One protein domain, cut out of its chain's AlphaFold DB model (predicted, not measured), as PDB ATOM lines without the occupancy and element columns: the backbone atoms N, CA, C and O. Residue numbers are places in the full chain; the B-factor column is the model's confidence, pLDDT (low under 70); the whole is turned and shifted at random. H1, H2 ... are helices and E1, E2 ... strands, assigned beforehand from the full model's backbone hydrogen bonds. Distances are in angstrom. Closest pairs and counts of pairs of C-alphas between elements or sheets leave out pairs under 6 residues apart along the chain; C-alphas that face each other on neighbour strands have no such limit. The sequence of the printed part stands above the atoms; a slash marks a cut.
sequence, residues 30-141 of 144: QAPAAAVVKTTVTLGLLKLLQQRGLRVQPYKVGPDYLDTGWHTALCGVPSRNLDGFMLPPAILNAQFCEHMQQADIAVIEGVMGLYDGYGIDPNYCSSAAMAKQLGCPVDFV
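Overview. This is residues 30 to 141 of the 144 residues of a protein of Kluyvera cryocrescens (UniProt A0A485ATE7). A small sheet of three parallel strands, E2, E1 and E3, is the core, covered on both faces: the helices H1 and H2 lie side by side over one face and H3 over the other. The short helix H4 only grazes the sheet, E4 follows it away from the sheet, and a long loop of residues 110 to 126 reaches away from the core before H4. The printed part has 112 residues with four named helices and four named strands in the order H1, E1, H2, E2, H3, E3, H4, E4. The class is mixed, helices and strands; the whole is compact, with a radius of gyration of the C-alphas of 13.3 A and spans of 41 by 33 by 24 A.

Along the chain. The inner strand E1 is residues 56 to 61, 16.3 A long, from C-alpha 56 at (197.969, 281.500, 237.181). The edge strands are E2, residues 80 to 82, and E3, residues 105 to 109, 13.3 A long. H1, residues 35 to 51, is the longest helix at 24.5 A and begins with C-alpha 35 at (186.577, 278.271, 219.433). H2 is residues 66 to 75, 15.4 A, and H3 is residues 89 to 100, 16.2 A. H4 is residues 127 to 134, and E4, residues 138 to 140, ends at C-alpha 140 at (180.794, 274.502, 232.002).

Arrangement. E1 and E3 are parallel at 28 degrees, with N 59 and O 107 2.8 A apart, within hydrogen-bond range. E2 and E1 are parallel at 43 degrees, with N 82 and O 60 2.8 A apart, also within range. E1, H2, E2 form a strand-helix-strand unit, two parallel neighbour strands with a helix between them in the chain; E2, H3, E3 form a split one, with E1 between its strands; both crossovers are right-handed. H1 runs along the strands over E3, at a height over the sheet of 9.6 A. H2 runs along them over E1 at 8.9 A, on the same face as H1. H1 and H2 touch, closest at the C-alphas of Leu 43 and His 71, 6.7 A, at a shallow tilt of 17 degrees, the same way. H3 is on the opposite face at a height of 9.1 A. H3 and H4 are close but not clearly touching. E4 pairs with no named strand. Every O i to N i+4 pair is within range in H1, H3 and H4; H2 has 5 of 6.

Size, cuts and confidence. The C-alphas farthest apart, of Gly 53 and Ile 120, are 41.2 A apart. The printed part has no cut. The link from E3 to H4, 17 residues, is long. Mean pLDDT of the printed part is 73.1; 45 residues are under 70, among them 30 to 37 and 111 to 131.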
ATOM      1  N   GLN A  30     179.896 272.782 224.512       52.88
ATOM      2  CA  GLN A  30     179.397 271.979 223.385       52.88
ATOM      3  C   GLN A  30     178.710 272.890 222.336       52.88
ATOM      4  O   GLN A  30     177.591 273.337 222.580       52.88
ATOM      5  N   ALA A  31     179.365 273.237 221.213       50.44
ATOM      6  CA  ALA A  31     178.705 273.876 220.050       50.44
ATOM      7  C   ALA A  31     179.604 273.949 218.783       50.44
ATOM      8  O   ALA A  31     180.810 274.178 218.909       50.44
ATOM      9  N   PRO A  32     179.031 273.870 217.561       47.19
ATOM     10  CA  PRO A  32     179.772 273.777 216.291       47.19
ATOM     11  C   PRO A  32     180.554 275.036 215.846       47.19
ATOM     12  O   PRO A  32     181.343 274.943 214.915       47.19
ATOM     13  N   ALA A  33     180.406 276.195 216.503       49.94
ATOM     14  CA  ALA A  33     181.067 277.462 216.124       49.94
ATOM     15  C   ALA A  33     181.884 278.106 217.272       49.94
ATOM     16  O   ALA A  33     181.928 279.324 217.425       49.94
ATOM     17  N   ALA A  34     182.472 277.292 218.158       52.38
ATOM     18  CA  ALA A  34     182.731 277.710 219.540       52.38
ATOM     19  C   ALA A  34     184.194 277.978 219.946       52.38
ATOM     20  O   ALA A  34     184.436 278.097 221.148       52.38
ATOM     21  N   ALA A  35     185.177 278.021 219.040       55.41
ATOM     22  CA  ALA A  35     186.577 278.271 219.433       55.41
ATOM     23  C   ALA A  35     186.730 279.641 220.130       55.41
ATOM     24  O   ALA A  35     187.092 279.706 221.300       55.41
ATOM     25  N   VAL A  36     186.263 280.711 219.479       59.16
ATOM     26  CA  VAL A  36     186.383 282.108 219.951       59.16
ATOM     27  C   VAL A  36     185.755 282.362 221.329       59.16
ATOM     28  O   VAL A  36     186.307 283.102 222.144       59.16
ATOM     29  N   VAL A  37     184.596 281.764 221.618       61.66
ATOM     30  CA  VAL A  37     183.875 282.018 222.878       61.66
ATOM     31  C   VAL A  37     184.573 281.363 224.070       61.66
ATOM     32  O   VAL A  37     184.643 281.976 225.134       61.66
ATOM     33  N   LYS A  38     185.118 280.149 223.896       70.38
ATOM     34  CA  LYS A  38     185.869 279.459 224.957       70.38
ATOM     35  C   LYS A  38     187.105 280.263 225.322       70.38
ATOM     36  O   LYS A  38     187.235 280.645 226.478       70.38
ATOM     37  N   THR A  39     187.898 280.634 224.322       74.06
ATOM     38  CA  THR A  39     189.103 281.442 224.512       74.06
ATOM     39  C   THR A  39     188.797 282.774 225.188       74.06
ATOM     40  O   THR A  39     189.491 283.164 226.119       74.06
ATOM     41  N   THR A  40     187.703 283.447 224.825       77.44
ATOM     42  CA  THR A  40     187.315 284.713 225.475       77.44
ATOM     43  C   THR A  40     187.000 284.527 226.966       77.44
ATOM     44  O   THR A  40     187.441 285.323 227.796       77.44
ATOM     45  N   VAL A  41     186.275 283.464 227.330       77.31
ATOM     46  CA  VAL A  41     185.963 283.152 228.736       77.31
ATOM     47  C   VAL A  41     187.210 282.707 229.499       77.31
ATOM     48  O   VAL A  41     187.425 283.182 230.616       77.31
ATOM     49  N   THR A  42     188.063 281.871 228.896       82.56
ATOM     50  CA  THR A  42     189.355 281.478 229.474       82.56
ATOM     51  C   THR A  42     190.199 282.714 229.769       82.56
ATOM     52  O   THR A  42     190.649 282.893 230.898       82.56
ATOM     53  N   LEU A  43     190.364 283.615 228.796       86.00
ATOM     54  CA  LEU A  43     191.129 284.854 228.956       86.00
ATOM     55  C   LEU A  43     190.537 285.757 230.047       86.00
ATOM     56  O   LEU A  43     191.286 286.310 230.854       86.00
ATOM     57  N   GLY A  44     189.209 285.872 230.122       84.25
ATOM     58  CA  GLY A  44     188.529 286.608 231.190       84.25
ATOM     59  C   GLY A  44     188.800 286.023 232.579       84.25
ATOM     60  O   GLY A  44     189.116 286.761 233.512       84.25
ATOM     61  N   LEU A  45     188.744 284.694 232.713       84.31
ATOM     62  CA  LEU A  45     189.027 283.999 233.968       84.31
ATOM     63  C   LEU A  45     190.501 284.125 234.372       84.31
ATOM     64  O   LEU A  45     190.790 284.458 235.521       84.31
ATOM     65  N   LEU A  46     191.421 283.917 233.427       88.38
ATOM     66  CA  LEU A  46     192.856 284.129 233.613       88.38
ATOM     67  C   LEU A  46     193.118 285.547 234.137       88.38
ATOM     68  O   LEU A  46     193.766 285.717 235.171       88.38
ATOM     69  N   LYS A  47     192.535 286.563 233.486       88.06
ATOM     70  CA  LYS A  47     192.710 287.964 233.878       88.06
ATOM     71  C   LYS A  47     192.156 288.246 235.271       88.06
ATOM     72  O   LYS A  47     192.820 288.915 236.062       88.06
ATOM     73  N   LEU A  48     190.967 287.734 235.580       87.56
ATOM     74  CA  LEU A  48     190.321 287.917 236.879       87.56
ATOM     75  C   LEU A  48     191.146 287.303 238.018       87.56
ATOM     76  O   LEU A  48     191.281 287.901 239.083       87.56
ATOM     77  N   LEU A  49     191.705 286.112 237.808       86.75
ATOM     78  CA  LEU A  49     192.537 285.437 238.805       86.75
ATOM     79  C   LEU A  49     193.878 286.154 239.005       86.75
ATOM     80  O   LEU A  49     194.295 286.339 240.148       86.75
ATOM     81  N   GLN A  50     194.496 286.651 237.930       88.75
ATOM     82  CA  GLN A  50     195.685 287.502 238.035       88.75
ATOM     83  C   GLN A  50     195.402 288.818 238.768       88.75
ATOM     84  O   GLN A  50     196.199 289.243 239.598       88.75
ATOM     85  N   GLN A  51     194.255 289.457 238.513       89.12
ATOM     86  CA  GLN A  51     193.832 290.666 239.235       89.12
ATOM     87  C   GLN A  51     193.617 290.417 240.733       89.12
ATOM     88  O   GLN A  51     193.744 291.342 241.529       89.12
ATOM     89  N   ARG A  52     193.333 289.171 241.128       89.19
ATOM     90  CA  ARG A  52     193.276 288.741 242.532       89.19
ATOM     91  C   ARG A  52     194.649 288.412 243.131       89.19
ATOM     92  O   ARG A  52     194.708 287.968 244.271       89.19
ATOM     93  N   GLY A  53     195.737 288.620 242.387       89.94
ATOM     94  CA  GLY A  53     197.106 288.392 242.849       89.94
ATOM     95  C   GLY A  53     197.560 286.931 242.814       89.94
ATOM     96  O   GLY A  53     198.598 286.617 243.386       89.94
ATOM     97  N   LEU A  54     196.810 286.038 242.160       89.50
ATOM     98  CA  LEU A  54     197.193 284.632 242.023       89.50
ATOM     99  C   LEU A  54     198.181 284.445 240.869       89.50
ATOM    100  O   LEU A  54     198.015 285.021 239.789       89.50
ATOM    101  N   ARG A  55     199.171 283.570 241.062       90.62
ATOM    102  CA  ARG A  55     200.032 283.065 239.988       90.62
ATOM    103  C   ARG A  55     199.254 282.012 239.210       90.62
ATOM    104  O   ARG A  55     199.023 280.909 239.702       90.62
ATOM    105  N   VAL A  56     198.813 282.366 238.009       90.56
ATOM    106  CA  VAL A  56     197.969 281.500 237.181       90.56
ATOM    107  C   VAL A  56     198.816 280.780 236.139       90.56
ATOM    108  O   VAL A  56     199.539 281.434 235.391       90.56
ATOM    109  N   GLN A  57     198.688 279.456 236.047       93.44
ATOM    110  CA  GLN A  57     199.282 278.664 234.970       93.44
ATOM    111  C   GLN A  57     198.209 278.310 233.924       93.44
ATOM    112  O   GLN A  57     197.304 277.519 234.213       93.44
ATOM    113  N   PRO A  58     198.279 278.882 232.708       91.12
ATOM    114  CA  PRO A  58     197.371 278.528 231.629       91.12
ATOM    115  C   PRO A  58     197.747 277.191 230.981       91.12
ATOM    116  O   PRO A  58     198.926 276.894 230.750       91.12
ATOM    117  N   TYR A  59     196.723 276.420 230.626       87.62
ATOM    118  CA  TYR A  59     196.827 275.200 229.840       87.62
ATOM    119  C   TYR A  59     195.785 275.169 228.721       87.62
ATOM    120  O   TYR A  59     194.729 275.796 228.810       87.62
ATOM    121  N   LYS A  60     196.062 274.378 227.688       84.06
ATOM    122  CA  LYS A  60     195.121 274.030 226.620       84.06
ATOM    123  C   LYS A  60     195.100 272.515 226.461       84.06
ATOM    124  O   LYS A  60     196.157 271.893 226.457       84.06
ATOM    125  N   VAL A  61     193.917 271.929 226.336       78.62
ATOM    126  CA  VAL A  61     193.746 270.532 225.915       78.62
ATOM    127  C   VAL A  61     193.604 270.493 224.394       78.62
ATOM    128  O   VAL A  61     192.922 271.347 223.813       78.62
ATOM    129  N   GLY A  62     194.210 269.482 223.770       71.19
ATOM    130  CA  GLY A  62     194.034 269.142 222.356       71.19
ATOM    131  C   GLY A  62     195.142 269.644 221.421       71.19
ATOM    132  O   GLY A  62     196.020 270.396 221.839       71.19
ATOM    133  N   PRO A  63     195.097 269.242 220.140       62.59
ATOM    134  CA  PRO A  63     196.178 269.459 219.174       62.59
ATOM    135  C   PRO A  63     196.239 270.888 218.607       62.59
ATOM    136  O   PRO A  63     197.114 271.193 217.800       62.59
ATOM    137  N   ASP A  64     195.320 271.773 218.999       62.31
ATOM    138  CA  ASP A  64     195.288 273.155 218.522       62.31
ATOM    139  C   ASP A  64     196.249 274.032 219.333       62.31
ATOM    140  O   ASP A  64     196.031 274.335 220.508       62.31
ATOM    141  N   TYR A  65     197.336 274.463 218.692       57.62
ATOM    142  CA  TYR A  65     198.378 275.280 219.327       57.62
ATOM    143  C   TYR A  65     198.134 276.790 219.222       57.62
ATOM    144  O   TYR A  65     198.791 277.556 219.931       57.62
ATOM    145  N   LEU A  66     197.199 277.231 218.370       58.75
ATOM    146  CA  LEU A  66     196.984 278.652 218.062       58.75
ATOM    147  C   LEU A  66     196.556 279.464 219.301       58.75
ATOM    148  O   LEU A  66     196.951 280.619 219.460       58.75
ATOM    149  N   ASP A  67     195.824 278.832 220.219       63.41
ATOM    150  CA  ASP A  67     195.266 279.485 221.411       63.41
ATOM    151  C   ASP A  67     196.323 279.729 222.503       63.41
ATOM    152  O   ASP A  67     196.214 280.659 223.307       63.41
ATOM    153  N   THR A  68     197.409 278.947 222.502       72.81
ATOM    154  CA  THR A  68     198.473 279.059 223.516       72.81
ATOM    155  C   THR A  68     199.201 280.407 223.476       72.81
ATOM    156  O   THR A  68     199.684 280.878 224.513       72.81
ATOM    157  N   GLY A  69     199.230 281.070 222.314       78.38
ATOM    158  CA  GLY A  69     199.807 282.404 222.152       78.38
ATOM    159  C   GLY A  69     199.041 283.479 222.925       78.38
ATOM    160  O   GLY A  69     199.656 284.279 223.631       78.38
ATOM    161  N   TRP A  70     197.706 283.458 222.873       81.12
ATOM    162  CA  TRP A  70     196.853 284.428 223.571       81.12
ATOM    163  C   TRP A  70     196.941 284.287 225.087       81.12
ATOM    164  O   TRP A  70     197.081 285.280 225.802       81.12
ATOM    165  N   HIS A  71     196.930 283.049 225.578       85.56
ATOM    166  CA  HIS A  71     197.137 282.757 226.995       85.56
ATOM    167  C   HIS A  71     198.488 283.265 227.489       85.56
ATOM    168  O   HIS A  71     198.560 283.891 228.545       85.56
ATOM    169  N   THR A  72     199.546 283.010 226.715       85.94
ATOM    170  CA  THR A  72     200.908 283.419 227.065       85.94
ATOM    171  C   THR A  72     201.032 284.938 227.087       85.94
ATOM    172  O   THR A  72     201.562 285.493 228.048       85.94
ATOM    173  N   ALA A  73     200.487 285.618 226.075       86.56
ATOM    174  CA  ALA A  73     200.485 287.075 226.001       86.56
ATOM    175  C   ALA A  73     199.728 287.720 227.173       86.56
ATOM    176  O   ALA A  73     200.177 288.728 227.712       86.56
ATOM    177  N   LEU A  74     198.602 287.132 227.592       87.06
ATOM    178  CA  LEU A  74     197.814 287.638 228.715       87.06
ATOM    179  C   LEU A  74     198.474 287.338 230.070       87.06
ATOM    180  O   LEU A  74     198.520 288.213 230.933       87.06
ATOM    181  N   CYS A  75     198.975 286.115 230.264       86.81
ATOM    182  CA  CYS A  75     199.457 285.666 231.568       86.81
ATOM    183  C   CYS A  75     200.917 286.039 231.851       86.81
ATOM    184  O   CYS A  75     201.328 286.019 233.009       86.81
ATOM    185  N   GLY A  76     201.711 286.341 230.819       87.94
ATOM    186  CA  GLY A  76     203.155 286.565 230.947       87.94
ATOM    187  C   GLY A  76     203.958 285.294 231.257       87.94
ATOM    188  O   GLY A  76     205.163 285.372 231.477       87.94
ATOM    189  N   VAL A  77     203.306 284.127 231.261       88.81
ATOM    190  CA  VAL A  77     203.916 282.803 231.437       88.81
ATOM    191  C   VAL A  77     203.475 281.875 230.301       88.81
ATOM    192  O   VAL A  77     202.346 282.015 229.822       88.81
ATOM    193  N   PRO A  78     204.319 280.927 229.852       89.88
ATOM    194  CA  PRO A  78     203.968 280.039 228.747       89.88
ATOM    195  C   PRO A  78     202.714 279.208 229.037       89.88
ATOM    196  O   PRO A  78     202.658 278.488 230.034       89.88
ATOM    197  N   SER A  79     201.741 279.244 228.126       88.81
ATOM    198  CA  SER A  79     200.633 278.287 228.121       88.81
ATOM    199  C   SER A  79     201.118 276.913 227.693       88.81
ATOM    200  O   SER A  79     201.790 276.770 226.672       88.81
ATOM    201  N   ARG A  80     200.769 275.889 228.472       87.31
ATOM    202  CA  ARG A  80     201.218 274.513 228.236       87.31
ATOM    203  C   ARG A  80     200.115 273.678 227.596       87.31
ATOM    204  O   ARG A  80     198.936 273.874 227.879       87.31
ATOM    205  N   ASN A  81     200.497 272.747 226.730       83.94
ATOM    206  CA  ASN A  81     199.546 271.834 226.109       83.94
ATOM    207  C   ASN A  81     199.438 270.545 226.938       83.94
ATOM    208  O   ASN A  81     200.455 269.968 227.320       83.94
ATOM    209  N   LEU A  82     198.210 270.120 227.224       78.31
ATOM    210  CA  LEU A  82     197.877 268.836 227.831       78.31
ATOM    211  C   LEU A  82     197.323 267.898 226.754       78.31
ATOM    212  O   LEU A  82     196.134 267.567 226.747       78.31
ATOM    213  N   ASP A  83     198.187 267.499 225.821       75.88
ATOM    214  CA  ASP A  83     197.817 266.616 224.718       75.88
ATOM    215  C   ASP A  83     198.063 265.145 225.079       75.88
ATOM    216  O   ASP A  83     199.197 264.653 225.055       75.88
ATOM    217  N   GLY A  84     196.976 264.433 225.385       67.31
ATOM    218  CA  GLY A  84     196.981 262.987 225.629       67.31
ATOM    219  C   GLY A  84     197.356 262.144 224.410       67.31
ATOM    220  O   GLY A  84     197.680 260.970 224.570       67.31
ATOM    221  N   PHE A  85     197.339 262.718 223.203       67.94
ATOM    222  CA  PHE A  85     197.776 262.039 221.988       67.94
ATOM    223  C   PHE A  85     199.305 261.993 221.876       67.94
ATOM    224  O   PHE A  85     199.866 260.976 221.471       67.94
ATOM    225  N   MET A  86     199.988 263.081 222.244       66.94
ATOM    226  CA  MET A  86     201.444 263.192 222.092       66.94
ATOM    227  C   MET A  86     202.232 262.621 223.267       66.94
ATOM    228  O   MET A  86     203.365 262.176 223.079       66.94
ATOM    229  N   LEU A  87     201.669 262.652 224.476       74.75
ATOM    230  CA  LEU A  87     202.383 262.273 225.690       74.75
ATOM    231  C   LEU A  87     201.594 261.254 226.522       74.75
ATOM    232  O   LEU A  87     200.398 261.438 226.751       74.75
ATOM    233  N   PRO A  88     202.257 260.209 227.057       79.38
ATOM    234  CA  PRO A  88     201.620 259.294 227.994       79.38
ATOM    235  C   PRO A  88     201.115 260.025 229.252       79.38
ATOM    236  O   PRO A  88     201.797 260.939 229.733       79.38
ATOM    237  N   PRO A  89     200.009 259.572 229.878       76.12
ATOM    238  CA  PRO A  89     199.423 260.215 231.061       76.12
ATOM    239  C   PRO A  89     200.407 260.459 232.211       76.12
ATOM    240  O   PRO A  89     200.333 261.480 232.889       76.12
ATOM    241  N   ALA A  90     201.366 259.552 232.417       77.56
ATOM    242  CA  ALA A  90     202.387 259.701 233.453       77.56
ATOM    243  C   ALA A  90     203.289 260.930 233.227       77.56
ATOM    244  O   ALA A  90     203.611 261.635 234.181       77.56
ATOM    245  N   ILE A  91     203.667 261.201 231.974       81.88
ATOM    246  CA  ILE A  91     204.504 262.353 231.617       81.88
ATOM    247  C   ILE A  91     203.695 263.643 231.722       81.88
ATOM    248  O   ILE A  91     204.177 264.611 232.304       81.88
ATOM    249  N   LEU A  92     202.448 263.633 231.244       83.31
ATOM    250  CA  LEU A  92     201.538 264.773 231.384       83.31
ATOM    251  C   LEU A  92     201.325 265.156 232.849       83.31
ATOM    252  O   LEU A  92     201.441 266.326 233.198       83.31
ATOM    253  N   ASN A  93     201.071 264.173 233.715       81.44
ATOM    254  CA  ASN A  93     200.876 264.413 235.142       81.44
ATOM    255  C   ASN A  93     202.142 264.967 235.800       81.44
ATOM    256  O   ASN A  93     202.056 265.916 236.574       81.44
ATOM    257  N   ALA A  94     203.314 264.417 235.471       83.12
ATOM    258  CA  ALA A  94     204.582 264.917 235.995       83.12
ATOM    259  C   ALA A  94     204.823 266.379 235.583       83.12
ATOM    260  O   ALA A  94     205.092 267.217 236.440       83.12
ATOM    261  N   GLN A  95     204.640 266.701 234.299       85.62
ATOM    262  CA  GLN A  95     204.785 268.065 233.786       85.62
ATOM    263  C   GLN A  95     203.749 269.018 234.383       85.62
ATOM    264  O   GLN A  95     204.070 270.161 234.698       85.62
ATOM    265  N   PHE A  96     202.502 268.581 234.547       85.94
ATOM    266  CA  PHE A  96     201.474 269.380 235.202       85.94
ATOM    267  C   PHE A  96     201.890 269.722 236.640       85.94
ATOM    268  O   PHE A  96     201.919 270.897 237.005       85.94
ATOM    269  N   CYS A  97     202.294 268.719 237.425       83.25
ATOM    270  CA  CYS A  97     202.730 268.901 238.809       83.25
ATOM    271  C   CYS A  97     203.972 269.788 238.939       83.25
ATOM    272  O   CYS A  97     204.044 270.586 239.873       83.25
ATOM    273  N   GLU A  98     204.934 269.651 238.025       87.44
ATOM    274  CA  GLU A  98     206.150 270.464 237.989       87.44
ATOM    275  C   GLU A  98     205.817 271.946 237.787       87.44
ATOM    276  O   GLU A  98     206.208 272.786 238.596       87.44
ATOM    277  N   HIS A  99     205.028 272.274 236.761       87.50
ATOM    278  CA  HIS A  99     204.644 273.661 236.486       87.50
ATOM    279  C   HIS A  99     203.771 274.256 237.597       87.50
ATOM    280  O   HIS A  99     203.905 275.432 237.937       87.50
ATOM    281  N   MET A 100     202.924 273.438 238.221       88.00
ATOM    282  CA  MET A 100     202.106 273.875 239.348       88.00
ATOM    283  C   MET A 100     202.903 274.151 240.631       88.00
ATOM    284  O   MET A 100     202.375 274.810 241.519       88.00
ATOM    285  N   GLN A 101     204.180 273.759 240.743       86.94
ATOM    286  CA  GLN A 101     205.022 274.203 241.871       86.94
ATOM    287  C   GLN A 101     205.222 275.729 241.887       86.94
ATOM    288  O   GLN A 101     205.494 276.319 242.934       86.94
ATOM    289  N   GLN A 102     205.098 276.379 240.729       86.75
ATOM    290  CA  GLN A 102     205.306 277.819 240.564       86.75
ATOM    291  C   GLN A 102     203.994 278.606 240.434       86.75
ATOM    292  O   GLN A 102     204.035 279.829 240.285       86.75
ATOM    293  N   ALA A 103     202.846 277.931 240.526       87.19
ATOM    294  CA  ALA A 103     201.525 278.511 240.333       87.19
ATOM    295  C   ALA A 103     200.595 278.205 241.510       87.19
ATOM    296  O   ALA A 103     200.711 277.184 242.181       87.19
ATOM    297  N   ASP A 104     199.643 279.100 241.745       85.88
ATOM    298  CA  ASP A 104     198.623 278.944 242.782       85.88
ATOM    299  C   ASP A 104     197.358 278.281 242.213       85.88
ATOM    300  O   ASP A 104     196.627 277.591 242.924       85.88
ATOM    301  N   ILE A 105     197.093 278.483 240.916       85.44
ATOM    302  CA  ILE A 105     195.897 277.984 240.235       85.44
ATOM    303  C   ILE A 105     196.179 277.666 238.762       85.44
ATOM    304  O   ILE A 105     196.877 278.414 238.075       85.44
ATOM    305  N   ALA A 106     195.598 276.573 238.262       87.62
ATOM    306  CA  ALA A 106     195.590 276.252 236.838       87.62
ATOM    307  C   ALA A 106     194.258 276.644 236.192       87.62
ATOM    308  O   ALA A 106     193.183 276.396 236.746       87.62
ATOM    309  N   VAL A 107     194.320 277.177 234.976       86.25
ATOM    310  CA  VAL A 107     193.143 277.341 234.115       86.25
ATOM    311  C   VAL A 107     193.405 276.595 232.825       86.25
ATOM    312  O   VAL A 107     194.414 276.823 232.162       86.25
ATOM    313  N   ILE A 108     192.507 275.681 232.493       85.50
ATOM    314  CA  ILE A 108     192.662 274.741 231.397       85.50
ATOM    315  C   ILE A 108     191.540 274.999 230.392       85.50
ATOM    316  O   ILE A 108     190.361 274.793 230.680       85.50
ATOM    317  N   GLU A 109     191.896 275.432 229.190       82.25
ATOM    318  CA  GLU A 109     190.937 275.536 228.097       82.25
ATOM    319  C   GLU A 109     190.712 274.170 227.444       82.25
ATOM    320  O   GLU A 109     191.654 273.514 226.993       82.25
ATOM    321  N   GLY A 110     189.454 273.735 227.392       73.88
ATOM    322  CA  GLY A 110     189.048 272.483 226.760       73.88
ATOM    323  C   GLY A 110     188.992 272.533 225.226       73.88
ATOM    324  O   GLY A 110     189.276 273.547 224.585       73.88
ATOM    325  N   VAL A 111     188.589 271.415 224.624       68.62
ATOM    326  CA  VAL A 111     188.261 271.280 223.185       68.62
ATOM    327  C   VAL A 111     186.748 271.420 222.934       68.62
ATOM    328  O   VAL A 111     186.007 271.771 223.851       68.62
ATOM    329  N   MET A 112     186.291 271.244 221.683       60.22
ATOM    330  CA  MET A 112     184.935 271.565 221.181       60.22
ATOM    331  C   MET A 112     183.738 271.003 221.970       60.22
ATOM    332  O   MET A 112     182.643 271.539 221.814       60.22
ATOM    333  N   GLY A 113     183.946 270.011 222.831       54.38
ATOM    334  CA  GLY A 113     182.943 269.464 223.734       54.38
ATOM    335  C   GLY A 113     183.570 268.898 225.003       54.38
ATOM    336  O   GLY A 113     184.786 268.689 225.102       54.38
ATOM    337  N   LEU A 114     182.732 268.660 226.010       46.84
ATOM    338  CA  LEU A 114     183.182 268.139 227.305       46.84
ATOM    339  C   LEU A 114     183.729 266.708 227.161       46.84
ATOM    340  O   LEU A 114     184.720 266.360 227.804       46.84
ATOM    341  N   TYR A 115     183.119 265.941 226.256       50.50
ATOM    342  CA  TYR A 115     183.461 264.563 225.900       50.50
ATOM    343  C   TYR A 115     184.045 264.424 224.493       50.50
ATOM    344  O   TYR A 115     184.305 263.304 224.063       50.50
ATOM    345  N   ASP A 116     184.251 265.535 223.778       53.12
ATOM    346  CA  ASP A 116     184.792 265.512 222.416       53.12
ATOM    347  C   ASP A 116     186.287 265.204 222.497       53.12
ATOM    348  O   ASP A 116     187.136 266.088 222.586       53.12
ATOM    349  N   GLY A 117     186.568 263.913 222.585       52.53
ATOM    350  CA  GLY A 117     187.878 263.306 222.595       52.53
ATOM    351  C   GLY A 117     188.308 262.812 221.213       52.53
ATOM    352  O   GLY A 117     187.599 262.983 220.223       52.53
ATOM    353  N   TYR A 118     189.480 262.184 221.133       38.66
ATOM    354  CA  TYR A 118     189.951 261.576 219.888       38.66
ATOM    355  C   TYR A 118     189.296 260.200 219.696       38.66
ATOM    356  O   TYR A 118     189.531 259.281 220.480       38.66
ATOM    357  N   GLY A 119     188.518 260.037 218.622       45.94
ATOM    358  CA  GLY A 119     187.870 258.772 218.259       45.94
ATOM    359  C   GLY A 119     186.452 258.604 218.821       45.94
ATOM    360  O   GLY A 119     185.774 259.570 219.145       45.94
ATOM    361  N   ILE A 120     185.984 257.355 218.887       41.06
ATOM    362  CA  ILE A 120     184.638 256.975 219.367       41.06
ATOM    363  C   ILE A 120     184.540 256.854 220.898       41.06
ATOM    364  O   ILE A 120     183.455 256.585 221.410       41.06
ATOM    365  N   ASP A 121     185.652 257.018 221.627       48.47
ATOM    366  CA  ASP A 121     185.673 256.934 223.089       48.47
ATOM    367  C   ASP A 121     185.564 258.335 223.725       48.47
ATOM    368  O   ASP A 121     186.539 259.094 223.713       48.47
ATOM    369  N   PRO A 122     184.417 258.686 224.337       48.06
ATOM    370  CA  PRO A 122     184.222 259.972 225.014       48.06
ATOM    371  C   PRO A 122     185.141 260.184 226.235       48.06
ATOM    372  O   PRO A 122     185.229 261.295 226.772       48.06
ATOM    373  N   ASN A 123     185.841 259.136 226.687       49.31
ATOM    374  CA  ASN A 123     186.796 259.180 227.793       49.31
ATOM    375  C   ASN A 123     188.253 259.366 227.339       49.31
ATOM    376  O   ASN A 123     189.133 259.454 228.196       49.31
ATOM    377  N   TYR A 124     188.534 259.423 226.034       46.19
ATOM    378  CA  TYR A 124     189.900 259.507 225.518       46.19
ATOM    379  C   TYR A 124     190.194 260.891 224.926       46.19
ATOM    380  O   TYR A 124     189.581 261.291 223.949       46.19
ATOM    381  N   CYS A 125     191.141 261.643 225.500       49.62
ATOM    382  CA  CYS A 125     191.511 263.007 225.069       49.62
ATOM    383  C   CYS A 125     190.390 264.068 225.152       49.62
ATOM    384  O   CYS A 125     190.454 265.082 224.459       49.62
ATOM    385  N   SER A 126     189.380 263.872 226.007       56.19
ATOM    386  CA  SER A 126     188.324 264.863 226.248       56.19
ATOM    387  C   SER A 126     188.621 265.771 227.447       56.19
ATOM    388  O   SER A 126     189.405 265.440 228.344       56.19
ATOM    389  N   SER A 127     187.955 266.928 227.497       60.97
ATOM    390  CA  SER A 127     188.090 267.884 228.607       60.97
ATOM    391  C   SER A 127     187.663 267.262 229.950       60.97
ATOM    392  O   SER A 127     188.297 267.508 230.974       60.97
ATOM    393  N   ALA A 128     186.636 266.402 229.953       55.81
ATOM    394  CA  ALA A 128     186.189 265.660 231.135       55.81
ATOM    395  C   ALA A 128     187.182 264.582 231.582       55.81
ATOM    396  O   ALA A 128     187.404 264.416 232.784       55.81
ATOM    397  N   ALA A 129     187.795 263.860 230.639       61.41
ATOM    398  CA  ALA A 129     188.820 262.871 230.957       61.41
ATOM    399  C   ALA A 129     190.027 263.532 231.632       61.41
ATOM    400  O   ALA A 129     190.500 263.049 232.661       61.41
ATOM    401  N   MET A 130     190.450 264.691 231.116       66.88
ATOM    402  CA  MET A 130     191.520 265.483 231.718       66.88
ATOM    403  C   MET A 130     191.139 265.988 233.118       66.88
ATOM    404  O   MET A 130     191.936 265.879 234.046       66.88
ATOM    405  N   ALA A 131     189.900 266.455 233.311       67.69
ATOM    406  CA  ALA A 131     189.407 266.877 234.625       67.69
ATOM    407  C   ALA A 131     189.464 265.757 235.665       67.69
ATOM    408  O   ALA A 131     189.935 265.945 236.787       67.69
ATOM    409  N   LYS A 132     189.011 264.564 235.267       70.75
ATOM    410  CA  LYS A 132     189.008 263.371 236.110       70.75
ATOM    411  C   LYS A 132     190.426 262.896 236.419       70.75
ATOM    412  O   LYS A 132     190.695 262.514 237.554       70.75
ATOM    413  N   GLN A 133     191.323 262.942 235.433       71.12
ATOM    414  CA  GLN A 133     192.732 262.593 235.598       71.12
ATOM    415  C   GLN A 133     193.446 263.543 236.571       71.12
ATOM    416  O   GLN A 133     194.209 263.079 237.413       71.12
ATOM    417  N   LEU A 134     193.172 264.848 236.481       69.62
ATOM    418  CA  LEU A 134     193.793 265.886 237.313       69.62
ATOM    419  C   LEU A 134     193.048 266.149 238.633       69.62
ATOM    420  O   LEU A 134     193.490 266.969 239.433       69.62
ATOM    421  N   GLY A 135     191.915 265.480 238.868       65.25
ATOM    422  CA  GLY A 135     191.103 265.649 240.074       65.25
ATOM    423  C   GLY A 135     190.549 267.065 240.254       65.25
ATOM    424  O   GLY A 135     190.480 267.546 241.384       65.25
ATOM    425  N   CYS A 136     190.186 267.746 239.164       67.25
ATOM    426  CA  CYS A 136     189.854 269.167 239.189       67.25
ATOM    427  C   CYS A 136     188.407 269.490 238.766       67.25
ATOM    428  O   CYS A 136     187.809 268.743 237.987       67.25
ATOM    429  N   PRO A 137     187.807 270.577 239.293       67.12
ATOM    430  CA  PRO A 137     186.457 270.990 238.918       67.12
ATOM    431  C   PRO A 137     186.361 271.443 237.453       67.12
ATOM    432  O   PRO A 137     187.243 272.114 236.912       67.12
ATOM    433  N   VAL A 138     185.233 271.108 236.825       63.09
ATOM    434  CA  VAL A 138     184.871 271.560 235.476       63.09
ATOM    435  C   VAL A 138     183.863 272.696 235.589       63.09
ATOM    436  O   VAL A 138     182.776 272.503 236.131       63.09
ATOM    437  N   ASP A 139     184.205 273.852 235.027       67.50
ATOM    438  CA  ASP A 139     183.295 274.980 234.870       67.50
ATOM    439  C   ASP A 139     182.731 274.946 233.438       67.50
ATOM    440  O   ASP A 139     183.425 275.199 232.449       67.50
ATOM    441  N   PHE A 140     181.455 274.583 233.304       62.47
ATOM    442  CA  PHE A 140     180.794 274.502 232.002       62.47
ATOM    443  C   PHE A 140     180.368 275.891 231.512       62.47
ATOM    444  O   PHE A 140     179.642 276.608 232.199       62.47
ATOM    445  N   VAL A 141     180.766 276.253 230.292       56.66
ATOM    446  CA  VAL A 141     180.334 277.485 229.621       56.66
ATOM    447  C   VAL A 141     179.187 277.119 228.682       56.66
ATOM    448  O   VAL A 141     179.389 276.863 227.501       56.66
TER     449      VAL A 141